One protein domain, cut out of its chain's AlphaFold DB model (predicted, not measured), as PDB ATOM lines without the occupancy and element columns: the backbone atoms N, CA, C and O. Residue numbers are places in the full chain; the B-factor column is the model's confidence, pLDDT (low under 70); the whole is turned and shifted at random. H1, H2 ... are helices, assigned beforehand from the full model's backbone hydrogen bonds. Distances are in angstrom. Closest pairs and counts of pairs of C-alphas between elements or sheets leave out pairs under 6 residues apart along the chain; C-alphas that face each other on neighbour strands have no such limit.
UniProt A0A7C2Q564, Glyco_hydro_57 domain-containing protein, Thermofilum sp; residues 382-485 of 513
ATOM      1  N   GLU A 382      32.607  -6.633 -27.475       96.31
ATOM      2  CA  GLU A 382      31.409  -7.336 -27.925       96.31
ATOM      3  C   GLU A 382      31.109  -7.045 -29.404       96.31
ATOM      4  O   GLU A 382      30.736  -7.961 -30.135       96.31
ATOM      5  N   ASN A 383      31.374  -5.823 -29.890       96.50
ATOM      6  CA  ASN A 383      31.214  -5.501 -31.311       96.50
ATOM      7  C   ASN A 383      32.178  -6.299 -32.185       96.50
ATOM      8  O   ASN A 383      31.781  -6.785 -33.240       96.50
ATOM      9  N   ALA A 384      33.430  -6.478 -31.757       96.25
ATOM     10  CA  ALA A 384      34.385  -7.298 -32.501       96.25
ATOM     11  C   ALA A 384      33.882  -8.745 -32.670       96.25
ATOM     12  O   ALA A 384      33.998  -9.310 -33.756       96.25
ATOM     13  N   GLN A 385      33.257  -9.312 -31.631       97.88
ATOM     14  CA  GLN A 385      32.638 -10.642 -31.699       97.88
ATOM     15  C   GLN A 385      31.426 -10.661 -32.639       97.88
ATOM     16  O   GLN A 385      31.296 -11.571 -33.455       97.88
ATOM     17  N   GLN A 386      30.560  -9.646 -32.566       98.19
ATOM     18  CA  GLN A 386      29.422  -9.503 -33.480       98.19
ATOM     19  C   GLN A 386      29.882  -9.428 -34.937       98.19
ATOM     20  O   GLN A 386      29.361 -10.160 -35.771       98.19
ATOM     21  N   TRP A 387      30.891  -8.613 -35.247       98.25
ATOM     22  CA  TRP A 387      31.404  -8.474 -36.609       98.25
ATOM     23  C   TRP A 387      32.111  -9.731 -37.129       98.25
ATOM     24  O   TRP A 387      32.003 -10.010 -38.321       98.25
ATOM     25  N   ASP A 388      32.783 -10.514 -36.274       98.12
ATOM     26  CA  ASP A 388      33.324 -11.831 -36.654       98.12
ATOM     27  C   ASP A 388      32.199 -12.812 -37.036       98.12
ATOM     28  O   ASP A 388      32.253 -13.452 -38.089       98.12
ATOM     29  N   MET A 389      31.132 -12.871 -36.230       98.31
ATOM     30  CA  MET A 389      29.944 -13.674 -36.541       98.31
ATOM     31  C   MET A 389      29.255 -13.198 -37.826       98.31
ATOM     32  O   MET A 389      28.939 -14.010 -38.692       98.31
ATOM     33  N   ILE A 390      29.072 -11.886 -37.989       98.38
ATOM     34  CA  ILE A 390      28.467 -11.278 -39.182       98.38
ATOM     35  C   ILE A 390      29.297 -11.573 -40.436       98.38
ATOM     36  O   ILE A 390      28.717 -11.877 -41.474       98.38
ATOM     37  N   SER A 391      30.633 -11.546 -40.351       98.38
ATOM     38  CA  SER A 391      31.510 -11.894 -41.479       98.38
ATOM     39  C   SER A 391      31.230 -13.311 -41.981       98.38
ATOM     40  O   SER A 391      30.966 -13.511 -43.166       98.38
ATOM     41  N   LYS A 392      31.197 -14.285 -41.061       97.44
ATOM     42  CA  LYS A 392      30.907 -15.697 -41.362       97.44
ATOM     43  C   LYS A 392      29.486 -15.893 -41.895       97.44
ATOM     44  O   LYS A 392      29.270 -16.645 -42.846       97.44
ATOM     45  N   ALA A 393      28.513 -15.201 -41.304       96.75
ATOM     46  CA  ALA A 393      27.131 -15.171 -41.780       96.75
ATOM     47  C   ALA A 393      27.044 -14.652 -43.226       96.75
ATOM     48  O   ALA A 393      26.406 -15.276 -44.073       96.75
ATOM     49  N   GLY A 394      27.719 -13.548 -43.533       97.69
ATOM     50  CA  GLY A 394      27.720 -12.960 -44.867       97.69
ATOM     51  C   GLY A 394      28.402 -13.833 -45.923       97.69
ATOM     52  O   GLY A 394      27.882 -13.971 -47.028       97.69
ATOM     53  N   GLU A 395      29.499 -14.513 -45.577       96.62
ATOM     54  CA  GLU A 395      30.133 -15.519 -46.447       96.62
ATOM     55  C   GLU A 395      29.182 -16.684 -46.762       96.62
ATOM     56  O   GLU A 395      29.068 -17.118 -47.912       96.62
ATOM     57  N   CYS A 396      28.454 -17.162 -45.749       95.06
ATOM     58  CA  CYS A 396      27.415 -18.174 -45.910       95.06
ATOM     59  C   CYS A 396      26.292 -17.697 -46.850       95.06
ATOM     60  O   CYS A 396      25.947 -18.398 -47.806       95.06
ATOM     61  N   TYR A 397      25.761 -16.492 -46.629       96.00
ATOM     62  CA  TYR A 397      24.757 -15.877 -47.500       96.00
ATOM     63  C   TYR A 397      25.251 -15.777 -48.953       96.00
ATOM     64  O   TYR A 397      24.548 -16.206 -49.871       96.00
ATOM     65  N   ALA A 398      26.482 -15.305 -49.170       95.94
ATOM     66  CA  ALA A 398      27.069 -15.183 -50.502       95.94
ATOM     67  C   ALA A 398      27.205 -16.546 -51.205       95.94
ATOM     68  O   ALA A 398      26.913 -16.669 -52.399       95.94
ATOM     69  N   ARG A 399      27.586 -17.597 -50.464       93.19
ATOM     70  CA  ARG A 399      27.630 -18.972 -50.984       93.19
ATOM     71  C   ARG A 399      26.247 -19.449 -51.427       93.19
ATOM     72  O   ARG A 399      26.114 -19.921 -52.553       93.19
ATOM     73  N   ILE A 400      25.220 -19.273 -50.588       91.56
ATOM     74  CA  ILE A 400      23.830 -19.634 -50.925       91.56
ATOM     75  C   ILE A 400      23.366 -18.876 -52.173       91.56
ATOM     76  O   ILE A 400      22.818 -19.480 -53.094       91.56
ATOM     77  N   LYS A 401      23.616 -17.567 -52.255       91.06
ATOM     78  CA  LYS A 401      23.238 -16.748 -53.417       91.06
ATOM     79  C   LYS A 401      23.893 -17.232 -54.707       91.06
ATOM     80  O   LYS A 401      23.219 -17.306 -55.735       91.06
ATOM     81  N   ARG A 402      25.175 -17.599 -54.661       91.56
ATOM     82  CA  ARG A 402      25.921 -18.086 -55.829       91.56
ATOM     83  C   ARG A 402      25.485 -19.482 -56.270       91.56
ATOM     84  O   ARG A 402      25.338 -19.726 -57.465       91.56
ATOM     85  N   GLU A 403      25.327 -20.400 -55.326       88.44
ATOM     86  CA  GLU A 403      25.236 -21.836 -55.618       88.44
ATOM     87  C   GLU A 403      23.796 -22.364 -55.626       88.44
ATOM     88  O   GLU A 403      23.497 -23.325 -56.335       88.44
ATOM     89  N   CYS A 404      22.882 -21.718 -54.905       85.31
ATOM     90  CA  CYS A 404      21.486 -22.137 -54.812       85.31
ATOM     91  C   CYS A 404      20.608 -21.288 -55.699       85.31
ATOM     92  O   CYS A 404      20.732 -20.074 -55.675       85.31
ATOM     93  N   ARG A 405      19.709 -21.908 -56.468       82.00
ATOM     94  CA  ARG A 405      18.744 -21.192 -57.322       82.00
ATOM     95  C   ARG A 405      17.393 -20.969 -56.655       82.00
ATOM     96  O   ARG A 405      16.644 -20.121 -57.128       82.00
ATOM     97  N   ASP A 406      17.110 -21.696 -55.576       83.56
ATOM     98  CA  ASP A 406      15.847 -21.588 -54.859       83.56
ATOM     99  C   ASP A 406      15.682 -20.173 -54.258       83.56
ATOM    100  O   ASP A 406      16.493 -19.753 -53.419       83.56
ATOM    101  N   PRO A 407      14.656 -19.414 -54.687       82.94
ATOM    102  CA  PRO A 407      14.429 -18.058 -54.209       82.94
ATOM    103  C   PRO A 407      14.038 -18.001 -52.728       82.94
ATOM    104  O   PRO A 407      14.396 -17.038 -52.055       82.94
ATOM    105  N   ALA A 408      13.345 -19.007 -52.198       82.19
ATOM    106  CA  ALA A 408      12.909 -19.025 -50.810       82.19
ATOM    107  C   ALA A 408      14.060 -19.396 -49.858       82.19
ATOM    108  O   ALA A 408      14.173 -18.801 -48.784       82.19
ATOM    109  N   LEU A 409      14.998 -20.253 -50.283       86.38
ATOM    110  CA  LEU A 409      16.248 -20.469 -49.539       86.38
ATOM    111  C   LEU A 409      17.101 -19.189 -49.477       86.38
ATOM    112  O   LEU A 409      17.598 -18.822 -48.410       86.38
ATOM    113  N   ARG A 410      17.243 -18.479 -50.606       89.81
ATOM    114  CA  ARG A 410      17.952 -17.185 -50.660       89.81
ATOM    115  C   ARG A 410      17.286 -16.134 -49.772       89.81
ATOM    116  O   ARG A 410      17.989 -15.427 -49.057       89.81
ATOM    117  N   LEU A 411      15.953 -16.069 -49.785       89.00
ATOM    118  CA  LEU A 411      15.171 -15.157 -48.952       89.00
ATOM    119  C   LEU A 411      15.391 -15.428 -47.460       89.00
ATOM    120  O   LEU A 411      15.687 -14.500 -46.713       89.00
ATOM    121  N   ALA A 412      15.300 -16.690 -47.030       90.69
ATOM    122  CA  ALA A 412      15.529 -17.070 -45.638       90.69
ATOM    123  C   ALA A 412      16.958 -16.731 -45.181       90.69
ATOM    124  O   ALA A 412      17.150 -16.185 -44.093       90.69
ATOM    125  N   ALA A 413      17.957 -17.000 -46.028       93.69
ATOM    126  CA  ALA A 413      19.349 -16.673 -45.739       93.69
ATOM    127  C   ALA A 413      19.584 -15.156 -45.632       93.69
ATOM    128  O   ALA A 413      20.211 -14.688 -44.681       93.69
ATOM    129  N   GLY A 414      19.055 -14.381 -46.582       94.88
ATOM    130  CA  GLY A 414      19.168 -12.925 -46.571       94.88
ATOM    131  C   GLY A 414      18.423 -12.286 -45.396       94.88
ATOM    132  O   GLY A 414      18.931 -11.341 -44.801       94.88
ATOM    133  N   PHE A 415      17.262 -12.826 -45.006       94.56
ATOM    134  CA  PHE A 415      16.538 -12.362 -43.824       94.56
ATOM    135  C   PHE A 415      17.352 -12.605 -42.550       94.56
ATOM    136  O   PHE A 415      17.577 -11.671 -41.786       94.56
ATOM    137  N   ALA A 416      17.876 -13.818 -42.349       95.75
ATOM    138  CA  ALA A 416      18.712 -14.109 -41.186       95.75
ATOM    139  C   ALA A 416      19.960 -13.204 -41.126       95.75
ATOM    140  O   ALA A 416      20.313 -12.714 -40.052       95.75
ATOM    141  N   LEU A 417      20.585 -12.910 -42.275       97.81
ATOM    142  CA  LEU A 417      21.683 -11.944 -42.352       97.81
ATOM    143  C   LEU A 417      21.227 -10.520 -41.991       97.81
ATOM    144  O   LEU A 417      21.930  -9.829 -41.259       97.81
ATOM    145  N   ALA A 418      20.061 -10.076 -42.466       97.69
ATOM    146  CA  ALA A 418      19.521  -8.755 -42.146       97.69
ATOM    147  C   ALA A 418      19.256  -8.581 -40.642       97.69
ATOM    148  O   ALA A 418      19.483  -7.503 -40.094       97.69
ATOM    149  N   LEU A 419      18.828  -9.642 -39.958       96.81
ATOM    150  CA  LEU A 419      18.642  -9.638 -38.507       96.81
ATOM    151  C   LEU A 419      19.982  -9.620 -37.760       96.81
ATOM    152  O   LEU A 419      20.147  -8.863 -36.808       96.81
ATOM    153  N   ALA A 420      20.983 -10.363 -38.242       97.50
ATOM    154  CA  ALA A 420      22.336 -10.300 -37.688       97.50
ATOM    155  C   ALA A 420      23.004  -8.921 -37.881       97.50
ATOM    156  O   ALA A 420      23.804  -8.513 -37.040       97.50
ATOM    157  N   LEU A 421      22.669  -8.206 -38.962       97.75
ATOM    158  CA  LEU A 421      23.193  -6.879 -39.306       97.75
ATOM    159  C   LEU A 421      22.500  -5.705 -38.598       97.75
ATOM    160  O   LEU A 421      22.908  -4.569 -38.827       97.75
ATOM    161  N   ASN A 422      21.483  -5.957 -37.772       97.06
ATOM    162  CA  ASN A 422      20.723  -4.929 -37.060       97.06
ATOM    163  C   ASN A 422      21.658  -3.973 -36.290       97.06
ATOM    164  O   ASN A 422      22.344  -4.393 -35.353       97.06
ATOM    165  N   SER A 423      21.699  -2.692 -36.672       97.31
ATOM    166  CA  SER A 423      22.615  -1.733 -36.050       97.31
ATOM    167  C   SER A 423      22.318  -1.481 -34.578       97.31
ATOM    168  O   SER A 423      23.247  -1.223 -33.815       97.31
ATOM    169  N   ASP A 424      21.055  -1.573 -34.165       96.19
ATOM    170  CA  ASP A 424      20.581  -1.220 -32.827       96.19
ATOM    171  C   ASP A 424      21.205  -2.140 -31.777       96.19
ATOM    172  O   ASP A 424      21.652  -1.697 -30.721       96.19
ATOM    173  N   VAL A 425      21.315  -3.435 -32.098       95.56
ATOM    174  CA  VAL A 425      21.924  -4.440 -31.211       95.56
ATOM    175  C   VAL A 425      23.452  -4.451 -31.287       95.56
ATOM    176  O   VAL A 425      24.102  -5.077 -30.448       95.56
ATOM    177  N   ILE A 426      24.044  -3.780 -32.277       97.00
ATOM    178  CA  ILE A 426      25.498  -3.585 -32.409       97.00
ATOM    179  C   ILE A 426      25.919  -2.242 -31.785       97.00
ATOM    180  O   ILE A 426      27.074  -2.061 -31.408       97.00
ATOM    181  N   HIS A 427      24.991  -1.303 -31.612       96.62
ATOM    182  CA  HIS A 427      25.243   0.009 -31.028       96.62
ATOM    183  C   HIS A 427      25.959  -0.103 -29.673       96.62
ATOM    184  O   HIS A 427      25.573  -0.900 -28.813       96.62
ATOM    185  N   ARG A 428      27.002   0.703 -29.443       95.06
ATOM    186  CA  ARG A 428      27.853   0.624 -28.236       95.06
ATOM    187  C   ARG A 428      27.100   0.787 -26.910       95.06
ATOM    188  O   ARG A 428      27.543   0.265 -25.885       95.06
ATOM    189  N   GLU A 429      25.989   1.521 -26.913       92.00
ATOM    190  CA  GLU A 429      25.179   1.778 -25.710       92.00
ATOM    191  C   GLU A 429      24.127   0.689 -25.454       92.00
ATOM    192  O   GLU A 429      23.729   0.486 -24.310       92.00
ATOM    193  N   TYR A 430      23.735  -0.054 -26.493       90.94
ATOM    194  CA  TYR A 430      22.627  -1.020 -26.461       90.94
ATOM    195  C   TYR A 430      23.051  -2.425 -26.900       90.94
ATOM    196  O   TYR A 430      22.224  -3.245 -27.291       90.94
ATOM    197  N   THR A 431      24.355  -2.706 -26.844       93.94
ATOM    198  CA  THR A 431      24.942  -3.917 -27.415       93.94
ATOM    199  C   THR A 431      24.266  -5.182 -26.879       93.94
ATOM    200  O   THR A 431      24.290  -5.448 -25.677       93.94
ATOM    201  N   MET A 432      23.715  -5.996 -27.780       95.25
ATOM    202  CA  MET A 432      23.026  -7.249 -27.471       95.25
ATOM    203  C   MET A 432      23.609  -8.391 -28.308       95.25
ATOM    204  O   MET A 432      23.068  -8.801 -29.335       95.25
ATOM    205  N   LEU A 433      24.728  -8.936 -27.827       95.44
ATOM    206  CA  LEU A 433      25.464 -10.022 -28.480       95.44
ATOM    207  C   LEU A 433      24.577 -11.242 -28.780       95.44
ATOM    208  O   LEU A 433      24.704 -11.848 -29.840       95.44
ATOM    209  N   GLN A 434      23.655 -11.574 -27.869       96.31
ATOM    210  CA  GLN A 434      22.799 -12.757 -27.983       96.31
ATOM    211  C   GLN A 434      21.855 -12.688 -29.188       96.31
ATOM    212  O   GLN A 434      21.553 -13.725 -29.776       96.31
ATOM    213  N   HIS A 435      21.405 -11.488 -29.576       96.44
ATOM    214  CA  HIS A 435      20.562 -11.308 -30.757       96.44
ATOM    215  C   HIS A 435      21.351 -11.637 -32.027       96.44
ATOM    216  O   HIS A 435      20.943 -12.491 -32.815       96.44
ATOM    217  N   THR A 436      22.521 -11.008 -32.191       97.50
ATOM    218  CA  THR A 436      23.408 -11.258 -33.333       97.50
ATOM    219  C   THR A 436      23.815 -12.727 -33.404       97.50
ATOM    220  O   THR A 436      23.763 -13.325 -34.474       97.50
ATOM    221  N   GLU A 437      24.178 -13.333 -32.269       97.62
ATOM    222  CA  GLU A 437      24.572 -14.738 -32.208       97.62
ATOM    223  C   GLU A 437      23.427 -15.682 -32.602       97.62
ATOM    224  O   GLU A 437      23.651 -16.629 -33.357       97.62
ATOM    225  N   ALA A 438      22.201 -15.436 -32.131       97.12
ATOM    226  CA  ALA A 438      21.052 -16.275 -32.460       97.12
ATOM    227  C   ALA A 438      20.770 -16.291 -33.971       97.12
ATOM    228  O   ALA A 438      20.590 -17.363 -34.554       97.12
ATOM    229  N   TRP A 439      20.798 -15.124 -34.617       96.88
ATOM    230  CA  TRP A 439      20.569 -15.012 -36.059       96.88
ATOM    231  C   TRP A 439      21.755 -15.486 -36.901       96.88
ATOM    232  O   TRP A 439      21.550 -16.133 -37.929       96.88
ATOM    233  N   TYR A 440      22.989 -15.283 -36.430       97.06
ATOM    234  CA  TYR A 440      24.176 -15.917 -37.005       97.06
ATOM    235  C   TYR A 440      24.046 -17.448 -37.007       97.06
ATOM    236  O   TYR A 440      24.209 -18.080 -38.050       97.06
ATOM    237  N   ARG A 441      23.701 -18.054 -35.862       96.25
ATOM    238  CA  ARG A 441      23.527 -19.511 -35.736       96.25
ATOM    239  C   ARG A 441      22.390 -20.028 -36.613       96.25
ATOM    240  O   ARG A 441      22.520 -21.100 -37.198       96.25
ATOM    241  N   GLN A 442      21.301 -19.270 -36.734       94.69
ATOM    242  CA  GLN A 442      20.207 -19.609 -37.643       94.69
ATOM    243  C   GLN A 442      20.683 -19.644 -39.102       94.69
ATOM    244  O   GLN A 442      20.383 -20.593 -39.824       94.69
ATOM    245  N   LEU A 443      21.463 -18.652 -39.535       94.69
ATOM    246  CA  LEU A 443      22.022 -18.624 -40.886       94.69
ATOM    247  C   LEU A 443      23.044 -19.748 -41.113       94.69
ATOM    248  O   LEU A 443      23.021 -20.406 -42.153       94.69
ATOM    249  N   GLU A 444      23.888 -20.040 -40.122       93.94
ATOM    250  CA  GLU A 444      24.807 -21.182 -40.169       93.94
ATOM    251  C   GLU A 444      24.043 -22.510 -40.335       93.94
ATOM    252  O   GLU A 444      24.432 -23.356 -41.146       93.94
ATOM    253  N   ALA A 445      22.920 -22.677 -39.626       92.75
ATOM    254  CA  ALA A 445      22.056 -23.845 -39.751       92.75
ATOM    255  C   ALA A 445      21.445 -23.961 -41.157       92.75
ATOM    256  O   ALA A 445      21.498 -25.039 -41.743       92.75
ATOM    257  N   ILE A 446      20.956 -22.859 -41.740       91.12
ATOM    258  CA  ILE A 446      20.469 -22.825 -43.133       91.12
ATOM    259  C   ILE A 446      21.581 -23.237 -44.103       91.12
ATOM    260  O   ILE A 446      21.360 -24.052 -44.997       91.12
ATOM    261  N   CYS A 447      22.802 -22.745 -43.900       89.00
ATOM    262  CA  CYS A 447      23.938 -23.116 -44.737       89.00
ATOM    263  C   CYS A 447      24.286 -24.605 -44.684       89.00
ATOM    264  O   CYS A 447      24.700 -25.157 -45.700       89.00
ATOM    265  N   ARG A 448      24.162 -25.245 -43.516       86.50
ATOM    266  CA  ARG A 448      24.511 -26.664 -43.331       86.50
ATOM    267  C   ARG A 448      23.378 -27.626 -43.674       86.50
ATOM    268  O   ARG A 448      23.655 -28.748 -44.078       86.50
ATOM    269  N   LEU A 449      22.132 -27.223 -43.436       85.50
ATOM    270  CA  LEU A 449      20.961 -28.107 -43.458       85.50
ATOM    271  C   LEU A 449      19.940 -27.742 -44.549       85.50
ATOM    272  O   LEU A 449      18.972 -28.477 -44.735       85.50
ATOM    273  N   GLY A 450      20.146 -26.637 -45.268       83.00
ATOM    274  CA  GLY A 450      19.395 -26.278 -46.470       83.00
ATOM    275  C   GLY A 450      17.921 -25.981 -46.250       83.00
ATOM    276  O   GLY A 450      17.555 -25.255 -45.320       83.00
ATOM    277  N   ALA A 451      17.077 -26.511 -47.145       79.06
ATOM    278  CA  ALA A 451      15.665 -26.155 -47.227       79.06
ATOM    279  C   ALA A 451      14.929 -26.396 -45.907       79.06
ATOM    280  O   ALA A 451      14.122 -25.569 -45.502       79.06
ATOM    281  N   ARG A 452      15.272 -27.459 -45.172       82.62
ATOM    282  CA  ARG A 452      14.614 -27.808 -43.905       82.62
ATOM    283  C   ARG A 452      14.680 -26.702 -42.848       82.62
ATOM    284  O   ARG A 452      13.725 -26.512 -42.100       82.62
ATOM    285  N   GLU A 453      15.808 -26.005 -42.726       86.00
ATOM    286  CA  GLU A 453      15.932 -24.907 -41.754       86.00
ATOM    287  C   GLU A 453      15.340 -23.605 -42.294       86.00
ATOM    288  O   GLU A 453      14.772 -22.830 -41.525       86.00
ATOM    289  N   ALA A 454      15.404 -23.391 -43.612       84.56
ATOM    290  CA  ALA A 454      14.714 -22.280 -44.258       84.56
ATOM    291  C   ALA A 454      13.185 -22.395 -44.104       84.56
ATOM    292  O   ALA A 454      12.534 -21.403 -43.774       84.56
ATOM    293  N   GLU A 455      12.619 -23.602 -44.245       81.00
ATOM    294  CA  GLU A 455      11.189 -23.891 -44.064       81.00
ATOM    295  C   GLU A 455      10.677 -23.411 -42.713       81.00
ATOM    296  O   GLU A 455       9.602 -22.831 -42.665       81.00
ATOM    297  N   LYS A 456      11.444 -23.584 -41.628       81.06
ATOM    298  CA  LYS A 456      11.012 -23.168 -40.283       81.06
ATOM    299  C   LYS A 456      10.815 -21.658 -40.168       81.06
ATOM    300  O   LYS A 456       9.875 -21.211 -39.517       81.06
ATOM    301  N   LEU A 457      11.699 -20.866 -40.780       78.50
ATOM    302  CA  LEU A 457      11.564 -19.405 -40.783       78.50
ATOM    303  C   LEU A 457      10.379 -18.970 -41.642       78.50
ATOM    304  O   LEU A 457       9.573 -18.134 -41.233       78.50
ATOM    305  N   LEU A 458      10.257 -19.575 -42.820       77.75
ATOM    306  CA  LEU A 458       9.230 -19.229 -43.790       77.75
ATOM    307  C   LEU A 458       7.828 -19.670 -43.331       77.75
ATOM    308  O   LEU A 458       6.862 -18.929 -43.507       77.75
ATOM    309  N   SER A 459       7.698 -20.835 -42.688       73.31
ATOM    310  CA  SER A 459       6.433 -21.327 -42.126       73.31
ATOM    311  C   SER A 459       5.914 -20.445 -40.995       73.31
ATOM    312  O   SER A 459       4.711 -20.391 -40.759       73.31
ATOM    313  N   ASN A 460       6.816 -19.739 -40.315       70.31
ATOM    314  CA  ASN A 460       6.487 -18.788 -39.261       70.31
ATOM    315  C   ASN A 460       6.248 -17.363 -39.799       70.31
ATOM    316  O   ASN A 460       6.068 -16.447 -39.004       70.31
ATOM    317  N   HIS A 461       6.227 -17.159 -41.126       75.50
ATOM    318  CA  HIS A 461       6.017 -15.852 -41.773       75.50
ATOM    319  C   HIS A 461       7.036 -14.779 -41.370       75.50
ATOM    320  O   HIS A 461       6.738 -13.584 -41.365       75.50
ATOM    321  N   LEU A 462       8.251 -15.204 -41.030       72.94
ATOM    322  CA  LEU A 462       9.303 -14.331 -40.521       72.94
ATOM    323  C   LEU A 462      10.140 -13.748 -41.663       72.94
ATOM    324  O   LEU A 462      11.340 -13.640 -41.520       72.94
ATOM    325  N   THR A 463       9.574 -13.436 -42.827       74.38
ATOM    326  CA  THR A 463      10.334 -12.879 -43.962       74.38
ATOM    327  C   THR A 463       9.834 -11.494 -44.359       74.38
ATOM    328  O   THR A 463       8.729 -11.118 -43.964       74.38
ATOM    329  N   PRO A 464      10.614 -10.705 -45.133       67.75
ATOM    330  CA  PRO A 464      10.190  -9.378 -45.590       67.75
ATOM    331  C   PRO A 464       8.867  -9.415 -46.367       67.75
ATOM    332  O   PRO A 464       8.072  -8.484 -46.279       67.75
ATOM    333  N   ASP A 465       8.616 -10.514 -47.085       72.19
ATOM    334  CA  ASP A 465       7.293 -10.886 -47.581       72.19
ATOM    335  C   ASP A 465       6.568 -11.723 -46.513       72.19
ATOM    336  O   ASP A 465       7.054 -12.780 -46.108       72.19
ATOM    337  N   LEU A 466       5.406 -11.243 -46.059       60.53
ATOM    338  CA  LEU A 466       4.570 -11.911 -45.053       60.53
ATOM    339  C   LEU A 466       3.700 -13.041 -45.647       60.53
ATOM    340  O   LEU A 466       2.883 -13.648 -44.940       60.53
ATOM    341  N   SER A 467       3.802 -13.329 -46.946       57.47
ATOM    342  CA  SER A 467       3.162 -14.490 -47.571       57.47
ATOM    343  C   SER A 467       3.895 -15.805 -47.222       57.47
ATOM    344  O   SER A 467       5.103 -15.820 -47.011       57.47
ATOM    345  N   SER A 468       3.160 -16.919 -47.070       49.16
ATOM    346  CA  SER A 468       3.754 -18.251 -46.811       49.16
ATOM    347  C   SER A 468       4.563 -18.742 -48.020       49.16
ATOM    348  O   SER A 468       4.167 -18.461 -49.156       49.16
ATOM    349  N   PRO A 469       5.628 -19.539 -47.826       49.69
ATOM    350  CA  PRO A 469       6.494 -19.963 -48.916       49.69
ATOM    351  C   PRO A 469       5.823 -20.962 -49.862       49.69
ATOM    352  O   PRO A 469       5.042 -21.833 -49.475       49.69
ATOM    353  N   ARG A 470       6.223 -20.835 -51.128       58.38
ATOM    354  CA  ARG A 470       6.145 -21.868 -52.159       58.38
ATOM    355  C   ARG A 470       7.119 -23.009 -51.833       58.38
ATOM    356  O   ARG A 470       8.052 -22.822 -51.061       58.38
ATOM    357  N   VAL A 471       6.876 -24.161 -52.458       52.28
ATOM    358  CA  VAL A 471       7.687 -25.392 -52.392       52.28
ATOM    359  C   VAL A 471       9.185 -25.081 -52.490       52.28
ATOM    360  O   VAL A 471       9.591 -24.385 -53.420       52.28
ATOM    361  N   LEU A 472       9.968 -25.605 -51.543       56.84
ATOM    362  CA  LEU A 472      11.425 -25.505 -51.512       56.84
ATOM    363  C   LEU A 472      12.071 -26.722 -52.199       56.84
ATOM    364  O   LEU A 472      11.664 -27.859 -51.964       56.84
ATOM    365  N   GLU A 473      13.087 -26.488 -53.027       52.88
ATOM    366  CA  GLU A 473      13.970 -27.510 -53.598       52.88
ATOM    367  C   GLU A 473      15.372 -27.401 -52.970       52.88
ATOM    368  O   GLU A 473      15.974 -26.326 -52.906       52.88
ATOM    369  N   ASP A 474      15.918 -28.531 -52.514       51.59
ATOM    370  CA  ASP A 474      17.250 -28.574 -51.910       51.59
ATOM    371  C   ASP A 474      18.358 -28.174 -52.898       51.59
ATOM    372  O   ASP A 474      18.372 -28.539 -54.075       51.59
ATOM    373  N   CYS A 475      19.351 -27.451 -52.381       50.06
ATOM    374  CA  CYS A 475      20.502 -26.968 -53.132       50.06
ATOM    375  C   CYS A 475      21.786 -27.734 -52.780       50.06
ATOM    376  O   CYS A 475      22.054 -28.028 -51.617       50.06
ATOM    377  N   ALA A 476      22.644 -27.971 -53.779       50.19
ATOM    378  CA  ALA A 476      23.932 -28.655 -53.625       50.19
ATOM    379  C   ALA A 476      24.902 -27.997 -52.611       50.19
ATOM    380  O   ALA A 476      25.742 -28.693 -52.048       50.19
ATOM    381  N   ALA A 477      24.766 -26.693 -52.334       52.78
ATOM    382  CA  ALA A 477      25.572 -25.958 -51.346       52.78
ATOM    383  C   ALA A 477      25.240 -26.300 -49.884       52.78
ATOM    384  O   ALA A 477      25.976 -25.916 -48.976       52.78
ATOM    385  N   CYS A 478      24.128 -27.001 -49.661       50.16
ATOM    386  CA  CYS A 478      23.651 -27.437 -48.350       50.16
ATOM    387  C   CYS A 478      24.062 -28.884 -48.039       50.16
ATOM    388  O   CYS A 478      23.474 -29.536 -47.180       50.16
ATOM    389  N   GLN A 479      25.055 -29.409 -48.761       50.75
ATOM    390  CA  GLN A 479      25.684 -30.685 -48.452       50.75
ATOM    391  C   GLN A 479      26.865 -30.437 -47.498       50.75
ATOM    392  O   GLN A 479      27.709 -29.584 -47.789       50.75
ATOM    393  N   PRO A 480      26.956 -31.156 -46.368       52.03
ATOM    394  CA  PRO A 480      28.059 -30.996 -45.429       52.03
ATOM    395  C   PRO A 480      29.396 -31.288 -46.120       52.03
ATOM    396  O   PRO A 480      29.567 -32.303 -46.798       52.03
ATOM    397  N   THR A 481      30.364 -30.392 -45.949       57.38
ATOM    398  CA  THR A 481      31.728 -30.584 -46.447       57.38
ATOM    399  C   THR A 481      32.512 -31.500 -45.502       57.38
ATOM    400  O   THR A 481      32.166 -31.658 -44.333       57.38
ATOM    401  N   LEU A 482      33.626 -32.081 -45.963       52.56
ATOM    402  CA  LEU A 482      34.538 -32.856 -45.098       52.56
ATOM    403  C   LEU A 482      34.996 -32.070 -43.851       52.56
ATOM    404  O   LEU A 482      35.267 -32.667 -42.810       52.56
ATOM    405  N   TRP A 483      35.031 -30.737 -43.938       54.47
ATOM    406  CA  TRP A 483      35.372 -29.847 -42.830       54.47
ATOM    407  C   TRP A 483      34.272 -29.747 -41.767       54.47
ATOM    408  O   TRP A 483      34.594 -29.606 -40.588       54.47
ATOM    409  N   ASP A 484      33.001 -29.919 -42.135       54.09
ATOM    410  CA  ASP A 484      31.878 -29.938 -41.187       54.09
ATOM    411  C   ASP A 484      31.904 -31.187 -40.283       54.09
ATOM    412  O   ASP A 484      31.415 -31.162 -39.152       54.09
ATOM    413  N   TYR A 485      32.553 -32.267 -40.735       59.84
ATOM    414  CA  TYR A 485      32.785 -33.482 -39.947       59.84
ATOM    415  C   TYR A 485      34.106 -33.473 -39.171       59.84
ATOM    416  O   TYR A 485      34.313 -34.341 -38.325       59.84
TER     417      TYR A 485
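This is residues 382 to 485 of the 513 residues of the protein "Glyco_hydro_57 domain-containing protein" of Thermofilum sp (UniProt A0A7C2Q564). Three helices, H1, H2 and H4, lie side by side in an up-and-down bundle, each running against the one before it in the chain; the short H5 makes a corner with the last part of H4 and crosses H2 near residues 408 to 413, and the tiny H3 sits at the other end of the bundle, between H2 and H4 along the chain. After H5 a long tail without a named element, residues 460 to 485, runs at the H5 end. The printed part has 104 residues with five named helices, H1 to H5 in order, and no named strand; the class is all helix. It is compact, with a radius of gyration of the C-alphas of 13.7 A, and flat, spanning 42 by 36 by 19 A.

H1, residues 382 to 403, touches H2, residues 407 to 420, at a shallow tilt of 10 degrees, opposite ways, as a helical hairpin; their closest C-alphas, of Tyr 397 and Ala 413, are 5.7 A apart. H4, residues 433 to 449, is the hub, touching four helices. It touches H1 at a shallow tilt of 24 degrees, the same way, with the C-alphas of Ala 393 and Tyr 440 closest at 5.7 A. It touches H2 at 22 degrees, opposite ways, with those of Ala 420 and Thr 436 closest at 4.6 A. H5, residues 451 to 459, touches residues 408 to 413 of H2 alone, only just about perpendicular at 72 degrees, with the C-alphas of Ala 412 and Ala 454 closest at 5.5 A. It touches residues 442 to 446 of H4 alone, at a steep tilt of 51 degrees, with those of Ile 446 and Glu 453 closest at 5.2 A. H3, residues 423 to 426, touches residues 433 to 436 of H4 alone; the C-alphas of Val 425 and His 435 are closest at 7.0 A. Every O i to N i+4 pair is within hydrogen-bond range in H1, H2 and H4, and 3 of 5 are in H5; H3 is too short for one.

H1 begins at C-alpha 382 (31.409, -7.336, -27.925) and is 31.9 A long; H4 is 23.9 A and H2 19.9 A. H5 ends at C-alpha 459 (6.433, -21.327, -42.126).

The farthest C-alphas, of Glu 429 and Glu 473, are 42.0 A apart. The printed part has no cut, and no link between named helices is long. Mean pLDDT of the printed part is 83.7; residue 464 and residues 466 to 485 are under 70.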